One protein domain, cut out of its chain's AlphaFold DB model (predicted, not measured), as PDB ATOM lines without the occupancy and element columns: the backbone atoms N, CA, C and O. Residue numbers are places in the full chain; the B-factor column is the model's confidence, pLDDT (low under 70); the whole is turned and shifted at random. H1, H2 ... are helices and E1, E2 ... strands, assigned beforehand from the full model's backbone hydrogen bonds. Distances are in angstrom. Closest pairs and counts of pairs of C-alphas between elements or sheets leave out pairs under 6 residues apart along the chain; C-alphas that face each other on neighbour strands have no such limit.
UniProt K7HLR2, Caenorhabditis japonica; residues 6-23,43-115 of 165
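This is residues 6 to 23 and 43 to 115 of the 165 residues of a protein of Caenorhabditis japonica (UniProt K7HLR2). A narrow, strongly twisted sheet makes the body: the long strand E1 runs through its middle, with E2 on one side and, on the other side, E5 beside the first part of E1 and E6 beside its later part. The small hairpin of E3 and E4 lies by the end of the sheet where E1 begins, and the short helix H1 grazes the sheet toward the opposite end. The printed part has 91 residues with six named strands and one named helix; along the chain E1 and E2 come first, then E3 and E4, then E5 and E6, and H1 last; the class is mostly strand, and in the branched sheet E1 is antiparallel to E2 and parallel to E5 and to E6, while E3 and E4 are antiparallel. The whole is loose, with a radius of gyration of the C-alphas of 15.3 A, and only just elongated, with spans of 44 by 29 by 26 A.

Start with E1, residues 6 to 17, which bends by 54 degrees at residue 13. On one side of it find E2, residues 43 to 55, antiparallel at 146 degrees; N 8 and O 54 are 2.9 A apart, within hydrogen-bond range. E2 bends by 75 degrees at residue 46. On the other side of E1 look for E5, residues 76 to 80, parallel at 32 degrees, with N 9 and O 78 at 2.8 A, and E6, residues 87 to 92, parallel at 42 degrees, with N 13 and O 87 at 2.8 A. E5 and E6 are apart. E3, residues 60 to 64, and E4, residues 67 to 71, form a hairpin, antiparallel at 148 degrees, with N 64 and O 67 at 2.8 A. The closest C-alphas of E2 and E4 are those of Gly 53 and Trp 67, 6.0 A apart. H1, residues 102 to 105, is on the branched sheet but only grazes it; it is too short for any O i to N i+4 pair, and its one O i to N i+3 pair is within range.

Find C-alpha 6 at (110.067, 92.071, 67.945); from there E1 runs 31.7 A to C-alpha 17 at (103.271, 62.050, 60.577). E2 covers 25.7 A, E6 15.9 A, E5 12.6 A, E3 10.8 A and E4 10.3 A. H1 measures 5.8 A and ends at C-alpha 105, (119.276, 65.633, 62.511).

The two C-alphas farthest apart are those of Pro 22 and Gly 74, 46.7 A. Residues 24 to 42 are not printed, and C-alphas 23 and 43 are 24.5 A apart across this cut. Of the links that are printed whole, none is long. The mean pLDDT of the printed part is 92.4, and no printed residue is under 70.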
ATOM      1  N   SER A   6     110.319  92.246  69.380       96.12
ATOM      2  CA  SER A   6     110.067  92.071  67.945       96.12
ATOM      3  C   SER A   6     109.815  90.613  67.563       96.12
ATOM      4  O   SER A   6     109.052  90.347  66.635       96.12
ATOM      5  N   GLU A   7     110.376  89.662  68.312       96.19
ATOM      6  CA  GLU A   7     110.172  88.230  68.090       96.19
ATOM      7  C   GLU A   7     110.163  87.435  69.404       96.19
ATOM      8  O   GLU A   7     110.982  87.672  70.295       96.19
ATOM      9  N   LEU A   8     109.270  86.442  69.485       96.00
ATOM     10  CA  LEU A   8     109.364  85.321  70.422       96.00
ATOM     11  C   LEU A   8     109.781  84.059  69.672       96.00
ATOM     12  O   LEU A   8     109.016  83.577  68.840       96.00
ATOM     13  N   SER A   9     110.937  83.494  70.001       95.75
ATOM     14  CA  SER A   9     111.453  82.268  69.390       95.75
ATOM     15  C   SER A   9     111.154  81.056  70.275       95.75
ATOM     16  O   SER A   9     111.418  81.067  71.478       95.75
ATOM     17  N   PHE A  10     110.664  79.976  69.678       97.06
ATOM     18  CA  PHE A  10     110.279  78.747  70.365       97.06
ATOM     19  C   PHE A  10     111.040  77.546  69.808       97.06
ATOM     20  O   PHE A  10     111.076  77.311  68.596       97.06
ATOM     21  N   SER A  11     111.581  76.733  70.715       95.88
ATOM     22  CA  SER A  11     112.077  75.395  70.381       95.88
ATOM     23  C   SER A  11     110.959  74.513  69.810       95.88
ATOM     24  O   SER A  11     109.775  74.731  70.091       95.88
ATOM     25  N   THR A  12     111.320  73.513  69.007       94.56
ATOM     26  CA  THR A  12     110.358  72.603  68.376       94.56
ATOM     27  C   THR A  12     110.494  71.175  68.868       94.56
ATOM     28  O   THR A  12     111.584  70.692  69.167       94.56
ATOM     29  N   ASN A  13     109.358  70.490  68.913       93.81
ATOM     30  CA  ASN A  13     109.250  69.058  69.109       93.81
ATOM     31  C   ASN A  13     108.602  68.449  67.865       93.81
ATOM     32  O   ASN A  13     107.476  68.810  67.514       93.81
ATOM     33  N   ARG A  14     109.317  67.578  67.147       94.06
ATOM     34  CA  ARG A  14     108.806  67.018  65.893       94.06
ATOM     35  C   ARG A  14     107.923  65.827  66.183       94.06
ATOM     36  O   ARG A  14     108.333  64.933  66.913       94.06
ATOM     37  N   VAL A  15     106.738  65.816  65.582       95.50
ATOM     38  CA  VAL A  15     105.799  64.695  65.651       95.50
ATOM     39  C   VAL A  15     105.825  63.960  64.317       95.50
ATOM     40  O   VAL A  15     105.689  64.589  63.264       95.50
ATOM     41  N   LEU A  16     106.011  62.643  64.352       94.81
ATOM     42  CA  LEU A  16     106.112  61.820  63.150       94.81
ATOM     43  C   LEU A  16     104.721  61.617  62.539       94.81
ATOM     44  O   LEU A  16     103.905  60.870  63.075       94.81
ATOM     45  N   LYS A  17     104.467  62.261  61.397       94.88
ATOM     46  CA  LYS A  17     103.271  62.050  60.577       94.88
ATOM     47  C   LYS A  17     103.594  61.014  59.502       94.88
ATOM     48  O   LYS A  17     104.336  61.302  58.567       94.88
ATOM     49  N   THR A  18     103.037  59.819  59.639       93.81
ATOM     50  CA  THR A  18     103.393  58.662  58.797       93.81
ATOM     51  C   THR A  18     102.448  58.415  57.626       93.81
ATOM     52  O   THR A  18     102.754  57.589  56.773       93.81
ATOM     53  N   ALA A  19     101.311  59.111  57.564       92.94
ATOM     54  CA  ALA A  19     100.335  58.948  56.492       92.94
ATOM     55  C   ALA A  19      99.843  60.299  55.969       92.94
ATOM     56  O   ALA A  19      99.958  61.339  56.633       92.94
ATOM     57  N   GLN A  20      99.284  60.278  54.761       91.50
ATOM     58  CA  GLN A  20      98.535  61.408  54.230       91.50
ATOM     59  C   GLN A  20      97.211  61.555  54.984       91.50
ATOM     60  O   GLN A  20      96.655  60.577  55.480       91.50
ATOM     61  N   LEU A  21      96.737  62.794  55.096       91.62
ATOM     62  CA  LEU A  21      95.420  63.065  55.663       91.62
ATOM     63  C   LEU A  21      94.361  62.924  54.566       91.62
ATOM     64  O   LEU A  21      94.677  63.198  53.405       91.62
ATOM     65  N   PRO A  22      93.115  62.565  54.914       93.94
ATOM     66  CA  PRO A  22      92.014  62.599  53.964       93.94
ATOM     67  C   PRO A  22      91.860  63.987  53.339       93.94
ATOM     68  O   PRO A  22      92.008  65.007  54.014       93.94
ATOM     69  N   SER A  23      91.520  64.027  52.051       93.00
ATOM     70  CA  SER A  23      91.302  65.277  51.314       93.00
ATOM     71  C   SER A  23      89.950  65.929  51.609       93.00
ATOM     72  O   SER A  23      89.780  67.123  51.372       93.00
ATOM     73  N   THR A  43     107.352  61.370  69.097       95.19
ATOM     74  CA  THR A  43     108.077  62.636  69.043       95.19
ATOM     75  C   THR A  43     109.583  62.479  69.183       95.19
ATOM     76  O   THR A  43     110.061  61.518  69.786       95.19
ATOM     77  N   THR A  44     110.323  63.423  68.603       94.88
ATOM     78  CA  THR A  44     111.767  63.593  68.824       94.88
ATOM     79  C   THR A  44     112.041  64.216  70.196       94.88
ATOM     80  O   THR A  44     111.126  64.534  70.955       94.88
ATOM     81  N   GLU A  45     113.302  64.479  70.505       93.56
ATOM     82  CA  GLU A  45     113.691  65.473  71.497       93.56
ATOM     83  C   GLU A  45     113.192  66.885  71.129       93.56
ATOM     84  O   GLU A  45     112.832  67.180  69.982       93.56
ATOM     85  N   ILE A  46     113.152  67.772  72.126       93.94
ATOM     86  CA  ILE A  46     112.901  69.202  71.920       93.94
ATOM     87  C   ILE A  46     114.216  69.853  71.490       93.94
ATOM     88  O   ILE A  46     115.200  69.773  72.223       93.94
ATOM     89  N   SER A  47     114.219  70.528  70.342       92.25
ATOM     90  CA  SER A  47     115.414  71.126  69.743       92.25
ATOM     91  C   SER A  47     115.172  72.560  69.273       92.25
ATOM     92  O   SER A  47     114.065  72.928  68.877       92.25
ATOM     93  N   TRP A  48     116.226  73.377  69.289       91.88
ATOM     94  CA  TRP A  48     116.237  74.706  68.667       91.88
ATOM     95  C   TRP A  48     116.461  74.651  67.152       91.88
ATOM     96  O   TRP A  48     116.286  75.657  66.464       91.88
ATOM     97  N   TYR A  49     116.792  73.476  66.612       87.25
ATOM     98  CA  TYR A  49     116.894  73.283  65.174       87.25
ATOM     99  C   TYR A  49     115.548  73.558  64.497       87.25
ATOM    100  O   TYR A  49     114.523  72.963  64.844       87.25
ATOM    101  N   ASN A  50     115.549  74.460  63.508       85.62
ATOM    102  CA  ASN A  50     114.336  74.934  62.840       85.62
ATOM    103  C   ASN A  50     113.255  75.403  63.835       85.62
ATOM    104  O   ASN A  50     112.096  74.971  63.746       85.62
ATOM    105  N   LEU A  51     113.665  76.258  64.781       91.94
ATOM    106  CA  LEU A  51     112.790  76.994  65.694       91.94
ATOM    107  C   LEU A  51     111.622  77.662  64.962       91.94
ATOM    108  O   LEU A  51     111.635  77.826  63.741       91.94
ATOM    109  N   LYS A  52     110.594  78.053  65.710       93.12
ATOM    110  CA  LYS A  52     109.463  78.823  65.179       93.12
ATOM    111  C   LYS A  52     109.319  80.119  65.954       93.12
ATOM    112  O   LYS A  52     109.526  80.120  67.163       93.12
ATOM    113  N   GLY A  53     108.968  81.191  65.256       92.88
ATOM    114  CA  GLY A  53     108.831  82.521  65.831       92.88
ATOM    115  C   GLY A  53     107.394  83.035  65.799       92.88
ATOM    116  O   GLY A  53     106.651  82.741  64.863       92.88
ATOM    117  N   ILE A  54     107.018  83.837  66.794       94.44
ATOM    118  CA  ILE A  54     105.942  84.829  66.668       94.44
ATOM    119  C   ILE A  54     106.624  86.170  66.448       94.44
ATOM    120  O   ILE A  54     107.447  86.569  67.269       94.44
ATOM    121  N   ILE A  55     106.289  86.852  65.357       94.50
ATOM    122  CA  ILE A  55     107.023  88.026  64.889       94.50
ATOM    123  C   ILE A  55     106.079  89.218  64.774       94.50
ATOM    124  O   ILE A  55     104.961  89.075  64.281       94.50
ATOM    125  N   ARG A  56     106.552  90.388  65.206       94.75
ATOM    126  CA  ARG A  56     105.941  91.682  64.902       94.75
ATOM    127  C   ARG A  56     106.524  92.252  63.616       94.75
ATOM    128  O   ARG A  56     107.665  92.722  63.648       94.75
ATOM    129  N   PRO A  57     105.794  92.187  62.492       93.25
ATOM    130  CA  PRO A  57     106.322  92.640  61.211       93.25
ATOM    131  C   PRO A  57     106.704  94.126  61.229       93.25
ATOM    132  O   PRO A  57     107.685  94.507  60.608       93.25
ATOM    133  N   GLU A  58     106.006  94.957  62.003       94.69
ATOM    134  CA  GLU A  58     106.279  96.389  62.146       94.69
ATOM    135  C   GLU A  58     107.606  96.707  62.861       94.69
ATOM    136  O   GLU A  58     108.091  97.832  62.791       94.69
ATOM    137  N   LEU A  59     108.214  95.721  63.532       95.88
ATOM    138  CA  LEU A  59     109.470  95.860  64.277       95.88
ATOM    139  C   LEU A  59     110.658  95.142  63.610       95.88
ATOM    140  O   LEU A  59     111.767  95.137  64.156       95.88
ATOM    141  N   VAL A  60     110.443  94.519  62.448       95.06
ATOM    142  CA  VAL A  60     111.420  93.659  61.774       95.06
ATOM    143  C   VAL A  60     111.641  94.124  60.340       95.06
ATOM    144  O   VAL A  60     110.717  94.155  59.537       95.06
ATOM    145  N   GLY A  61     112.892  94.440  60.005       94.19
ATOM    146  CA  GLY A  61     113.277  94.869  58.659       94.19
ATOM    147  C   GLY A  61     113.583  93.712  57.707       94.19
ATOM    148  O   GLY A  61     113.517  93.886  56.496       94.19
ATOM    149  N   SER A  62     113.934  92.529  58.228       94.38
ATOM    150  CA  SER A  62     114.221  91.355  57.394       94.38
ATOM    151  C   SER A  62     113.978  90.044  58.131       94.38
ATOM    152  O   SER A  62     114.411  89.868  59.273       94.38
ATOM    153  N   LEU A  63     113.381  89.085  57.426       92.94
ATOM    154  CA  LEU A  63     113.182  87.708  57.876       92.94
ATOM    155  C   LEU A  63     114.130  86.754  57.154       92.94
ATOM    156  O   LEU A  63     114.400  86.922  55.969       92.94
ATOM    157  N   PHE A  64     114.589  85.726  57.860       87.38
ATOM    158  CA  PHE A  64     115.259  84.573  57.275       87.38
ATOM    159  C   PHE A  64     114.520  83.306  57.694       87.38
ATOM    160  O   PHE A  64     114.665  82.841  58.824       87.38
ATOM    161  N   PHE A  65     113.710  82.770  56.775       83.56
ATOM    162  CA  PHE A  65     112.804  81.629  56.955       83.56
ATOM    163  C   PHE A  65     111.949  81.686  58.232       83.56
ATOM    164  O   PHE A  65     110.763  81.997  58.173       83.56
ATOM    165  N   HIS A  66     112.537  81.339  59.377       86.69
ATOM    166  CA  HIS A  66     111.863  81.116  60.650       86.69
ATOM    167  C   HIS A  66     112.191  82.133  61.749       86.69
ATOM    168  O   HIS A  66     111.561  82.062  62.804       86.69
ATOM    169  N   TRP A  67     113.148  83.040  61.533       88.75
ATOM    170  CA  TRP A  67     113.524  84.070  62.504       88.75
ATOM    171  C   TRP A  67     113.784  85.418  61.834       88.75
ATOM    172  O   TRP A  67     114.004  85.520  60.624       88.75
ATOM    173  N   SER A  68     113.774  86.470  62.637       92.12
ATOM    174  CA  SER A  68     114.158  87.813  62.236       92.12
ATOM    175  C   SER A  68     115.675  87.903  62.079       92.12
ATOM    176  O   SER A  68     116.446  87.629  62.994       92.12
ATOM    177  N   TYR A  69     116.109  88.249  60.869       91.94
ATOM    178  CA  TYR A  69     117.519  88.459  60.552       91.94
ATOM    179  C   TYR A  69     117.958  89.883  60.908       91.94
ATOM    180  O   TYR A  69     119.082  90.087  61.357       91.94
ATOM    181  N   ARG A  70     117.058  90.864  60.742       93.12
ATOM    182  CA  ARG A  70     117.278  92.251  61.168       93.12
ATOM    183  C   ARG A  70     116.038  92.845  61.810       93.12
ATOM    184  O   ARG A  70     114.960  92.809  61.220       93.12
ATOM    185  N   GLN A  71     116.220  93.443  62.980       95.38
ATOM    186  CA  GLN A  71     115.184  94.144  63.732       95.38
ATOM    187  C   GLN A  71     115.463  95.653  63.738       95.38
ATOM    188  O   GLN A  71     116.610  96.074  63.580       95.38
ATOM    189  N   PHE A  72     114.424  96.471  63.904       95.75
ATOM    190  CA  PHE A  72     114.604  97.914  64.071       95.75
ATOM    191  C   PHE A  72     115.199  98.246  65.447       95.75
ATOM    192  O   PHE A  72     115.076  97.474  66.407       95.75
ATOM    193  N   ASN A  73     115.858  99.405  65.534       94.50
ATOM    194  CA  ASN A  73     116.553  99.847  66.741       94.50
ATOM    195  C   ASN A  73     115.625  99.884  67.965       94.50
ATOM    196  O   ASN A  73     114.454 100.241  67.870       94.50
ATOM    197  N   GLY A  74     116.172  99.529  69.131       94.00
ATOM    198  CA  GLY A  74     115.435  99.534  70.400       94.00
ATOM    199  C   GLY A  74     114.539  98.313  70.636       94.00
ATOM    200  O   GLY A  74     113.837  98.265  71.645       94.00
ATOM    201  N   THR A  75     114.577  97.310  69.754       95.69
ATOM    202  CA  THR A  75     113.788  96.079  69.897       95.69
ATOM    203  C   THR A  75     114.651  94.879  70.283       95.69
ATOM    204  O   THR A  75     115.870  94.884  70.113       95.69
ATOM    205  N   LYS A  76     114.028  93.842  70.850       95.19
ATOM    206  CA  LYS A  76     114.701  92.615  71.291       95.19
ATOM    207  C   LYS A  76     113.984  91.370  70.783       95.19
ATOM    208  O   LYS A  76     112.756  91.327  70.730       95.19
ATOM    209  N   VAL A  77     114.769  90.334  70.509       95.06
ATOM    210  CA  VAL A  77     114.292  88.964  70.296       95.06
ATOM    211  C   VAL A  77     114.347  88.220  71.626       95.06
ATOM    212  O   VAL A  77     115.320  88.338  72.371       95.06
ATOM    213  N   MET A  78     113.305  87.458  71.944       95.31
ATOM    214  CA  MET A  78     113.224  86.674  73.172       95.31
ATOM    215  C   MET A  78     113.038  85.196  72.850       95.31
ATOM    216  O   MET A  78     112.033  84.789  72.276       95.31
ATOM    217  N   SER A  79     113.976  84.365  73.296       95.25
ATOM    218  CA  SER A  79     113.822  82.913  73.253       95.25
ATOM    219  C   SER A  79     112.990  82.442  74.442       95.25
ATOM    220  O   SER A  79     113.358  82.661  75.596       95.25
ATOM    221  N   VAL A  80     111.869  81.776  74.175       95.75
ATOM    222  CA  VAL A  80     110.990  81.241  75.216       95.75
ATOM    223  C   VAL A  80     111.572  79.924  75.738       95.75
ATOM    224  O   VAL A  80     111.749  78.982  74.958       95.75
ATOM    225  N   PRO A  81     111.878  79.809  77.045       95.12
ATOM    226  CA  PRO A  81     112.415  78.569  77.588       95.12
ATOM    227  C   PRO A  81     111.429  77.406  77.424       95.12
ATOM    228  O   PRO A  81     110.239  77.553  77.707       95.12
ATOM    229  N   LYS A  82     111.936  76.215  77.072       92.44
ATOM    230  CA  LYS A  82     111.121  75.009  76.804       92.44
ATOM    231  C   LYS A  82     110.167  74.605  77.937       92.44
ATOM    232  O   LYS A  82     109.158  73.962  77.676       92.44
ATOM    233  N   ARG A  83     110.492  74.981  79.185       93.31
ATOM    234  CA  ARG A  83     109.646  74.750  80.370       93.31
ATOM    235  C   ARG A  83     108.342  75.550  80.341       93.31
ATOM    236  O   ARG A  83     107.385  75.150  80.984       93.31
ATOM    237  N   PHE A  84     108.327  76.676  79.627       94.19
ATOM    238  CA  PHE A  84     107.140  77.507  79.454       94.19
ATOM    239  C   PHE A  84     106.382  77.119  78.192       94.19
ATOM    240  O   PHE A  84     105.168  76.958  78.236       94.19
ATOM    241  N   ALA A  85     107.088  76.968  77.067       93.62
ATOM    242  CA  ALA A  85     106.464  76.580  75.811       93.62
ATOM    243  C   ALA A  85     107.468  76.005  74.808       93.62
ATOM    244  O   ALA A  85     108.643  76.370  74.775       93.62
ATOM    245  N   HIS A  86     106.961  75.142  73.934       94.50
ATOM    246  CA  HIS A  86     107.619  74.691  72.716       94.50
ATOM    247  C   HIS A  86     106.549  74.394  71.660       94.50
ATOM    248  O   HIS A  86     105.378  74.192  71.985       94.50
ATOM    249  N   ILE A  87     106.941  74.356  70.388       94.56
ATOM    250  CA  ILE A  87     106.016  74.099  69.281       94.56
ATOM    251  C   ILE A  87     106.069  72.627  68.887       94.56
ATOM    252  O   ILE A  87     107.114  72.127  68.469       94.56
ATOM    253  N   ARG A  88     104.926  71.938  68.947       93.81
ATOM    254  CA  ARG A  88     104.761  70.626  68.310       93.81
ATOM    255  C   ARG A  88     104.598  70.816  66.806       93.81
ATOM    256  O   ARG A  88     103.640  71.437  66.356       93.81
ATOM    257  N   HIS A  89     105.525  70.277  66.026       93.56
ATOM    258  CA  HIS A  89     105.532  70.404  64.573       93.56
ATOM    259  C   HIS A  89     105.396  69.022  63.931       93.56
ATOM    260  O   HIS A  89     106.335  68.226  63.923       93.56
ATOM    261  N   TYR A  90     104.209  68.751  63.390       94.25
ATOM    262  CA  TYR A  90     103.903  67.522  62.661       94.25
ATOM    263  C   TYR A  90     104.643  67.523  61.330       94.25
ATOM    264  O   TYR A  90     104.440  68.413  60.502       94.25
ATOM    265  N   ARG A  91     105.517  66.538  61.127       92.44
ATOM    266  CA  ARG A  91     106.346  66.438  59.928       92.44
ATOM    267  C   ARG A  91     106.193  65.070  59.287       92.44
ATOM    268  O   ARG A  91     106.241  64.051  59.971       92.44
ATOM    269  N   SER A  92     105.999  65.081  57.971       93.25
ATOM    270  CA  SER A  92     105.925  63.872  57.157       93.25
ATOM    271  C   SER A  92     107.218  63.070  57.255       93.25
ATOM    272  O   SER A  92     108.305  63.649  57.269       93.25
ATOM    273  N   THR A  93     107.108  61.749  57.319       91.88
ATOM    274  CA  THR A  93     108.260  60.835  57.272       91.88
ATOM    275  C   THR A  93     108.628  60.409  55.848       91.88
ATOM    276  O   THR A  93     109.546  59.610  55.680       91.88
ATOM    277  N   ASN A  94     107.916  60.899  54.829       92.00
ATOM    278  CA  ASN A  94     108.205  60.601  53.430       92.00
ATOM    279  C   ASN A  94     109.514  61.275  52.983       92.00
ATOM    280  O   ASN A  94     109.669  62.488  53.119       92.00
ATOM    281  N   LYS A  95     110.440  60.493  52.415       89.12
ATOM    282  CA  LYS A  95     111.744  60.980  51.935       89.12
ATOM    283  C   LYS A  95     111.641  61.876  50.699       89.12
ATOM    284  O   LYS A  95     112.531  62.688  50.484       89.12
ATOM    285  N   ASN A  96     110.565  61.737  49.926       91.12
ATOM    286  CA  ASN A  96     110.338  62.526  48.714       91.12
ATOM    287  C   ASN A  96     109.763  63.920  49.013       91.12
ATOM    288  O   ASN A  96     109.652  64.745  48.109       91.12
ATOM    289  N   ASP A  97     109.380  64.189  50.263       88.44
ATOM    290  CA  ASP A  97     108.921  65.513  50.666       88.44
ATOM    291  C   ASP A  97     110.125  66.451  50.872       88.44
ATOM    292  O   ASP A  97     111.248  66.015  51.126       88.44
ATOM    293  N   LEU A  98     109.889  67.767  50.821       84.06
ATOM    294  CA  LEU A  98     110.916  68.777  51.100       84.06
ATOM    295  C   LEU A  98     111.612  68.487  52.444       84.06
ATOM    296  O   LEU A  98     110.938  68.372  53.472       84.06
ATOM    297  N   ASN A  99     112.945  68.413  52.464       84.31
ATOM    298  CA  ASN A  99     113.738  68.019  53.639       84.31
ATOM    299  C   ASN A  99     113.242  66.702  54.272       84.31
ATOM    300  O   ASN A  99     113.065  66.628  55.491       84.31
ATOM    301  N   GLY A 100     112.922  65.690  53.458       85.75
ATOM    302  CA  GLY A 100     112.416  64.385  53.901       85.75
ATOM    303  C   GLY A 100     113.419  63.567  54.727       85.75
ATOM    304  O   GLY A 100     113.038  62.642  55.444       85.75
ATOM    305  N   ASP A 101     114.693  63.950  54.696       88.81
ATOM    306  CA  ASP A 101     115.785  63.412  55.502       88.81
ATOM    307  C   ASP A 101     115.854  64.004  56.919       88.81
ATOM    308  O   ASP A 101     116.700  63.590  57.703       88.81
ATOM    309  N   TRP A 102     114.939  64.906  57.300       89.69
ATOM    310  CA  TRP A 102     114.998  65.659  58.560       89.69
ATOM    311  C   TRP A 102     115.219  64.821  59.829       89.69
ATOM    312  O   TRP A 102     115.682  65.349  60.836       89.69
ATOM    313  N   GLN A 103     114.849  63.539  59.812       89.50
ATOM    314  CA  GLN A 103     115.005  62.624  60.939       89.50
ATOM    315  C   GLN A 103     116.473  62.340  61.291       89.50
ATOM    316  O   GLN A 103     116.735  61.957  62.428       89.50
ATOM    317  N   THR A 104     117.412  62.526  60.355       89.56
ATOM    318  CA  THR A 104     118.856  62.321  60.576       89.56
ATOM    319  C   THR A 104     119.466  63.370  61.505       89.56
ATOM    320  O   THR A 104     120.485  63.102  62.132       89.56
ATOM    321  N   PHE A 105     118.826  64.537  61.644       88.25
ATOM    322  CA  PHE A 105     119.276  65.633  62.511       88.25
ATOM    323  C   PHE A 105     118.842  65.488  63.977       88.25
ATOM    324  O   PHE A 105     119.078  66.397  64.771       88.25
ATOM    325  N   TYR A 106     118.166  64.394  64.332       89.44
ATOM    326  CA  TYR A 106     117.662  64.140  65.680       89.44
ATOM    327  C   TYR A 106     118.187  62.801  66.196       89.44
ATOM    328  O   TYR A 106     118.536  61.914  65.412       89.44
ATOM    329  N   SER A 107     118.178  62.627  67.519       85.81
ATOM    330  CA  SER A 107     118.421  61.322  68.142       85.81
ATOM    331  C   SER A 107     117.509  60.259  67.525       85.81
ATOM    332  O   SER A 107     116.413  60.565  67.061       85.81
ATOM    333  N   ARG A 108     117.923  58.989  67.511       81.69
ATOM    334  CA  ARG A 108     117.043  57.890  67.071       81.69
ATOM    335  C   ARG A 108     115.947  57.585  68.088       81.69
ATOM    336  O   ARG A 108     114.928  57.006  67.720       81.69
ATOM    337  N   GLU A 109     116.137  57.992  69.338       87.69
ATOM    338  CA  GLU A 109     115.152  57.788  70.391       87.69
ATOM    339  C   GLU A 109     113.865  58.564  70.094       87.69
ATOM    340  O   GLU A 109     113.864  59.705  69.617       87.69
ATOM    341  N   ARG A 110     112.733  57.912  70.354       90.81
ATOM    342  CA  ARG A 110     111.401  58.487  70.176       90.81
ATOM    343  C   ARG A 110     110.655  58.372  71.488       90.81
ATOM    344  O   ARG A 110     110.686  57.325  72.127       90.81
ATOM    345  N   LYS A 111     109.967  59.444  71.869       93.31
ATOM    346  CA  LYS A 111     109.098  59.462  73.045       93.31
ATOM    347  C   LYS A 111     107.657  59.582  72.605       93.31
ATOM    348  O   LYS A 111     107.342  60.385  71.722       93.31
ATOM    349  N   GLU A 112     106.785  58.810  73.232       94.25
ATOM    350  CA  GLU A 112     105.354  59.037  73.112       94.25
ATOM    351  C   GLU A 112     104.974  60.205  74.012       94.25
ATOM    352  O   GLU A 112     105.141  60.161  75.228       94.25
ATOM    353  N   THR A 113     104.508  61.285  73.400       93.31
ATOM    354  CA  THR A 113     104.050  62.469  74.116       93.31
ATOM    355  C   THR A 113     102.674  62.851  73.600       93.31
ATOM    356  O   THR A 113     102.434  62.885  72.388       93.31
ATOM    357  N   LYS A 114     101.764  63.154  74.522       91.81
ATOM    358  CA  LYS A 114     100.400  63.595  74.224       91.81
ATOM    359  C   LYS A 114     100.205  65.044  74.643       91.81
ATOM    360  O   LYS A 114     101.021  65.603  75.379       91.81
ATOM    361  N   LEU A 115      99.150  65.655  74.120       93.12
ATOM    362  CA  LEU A 115      98.678  66.926  74.645       93.12
ATOM    363  C   LEU A 115      98.067  66.703  76.032       93.12
ATOM    364  O   LEU A 115      97.666  65.597  76.386       93.12
TER     365      LEU A 115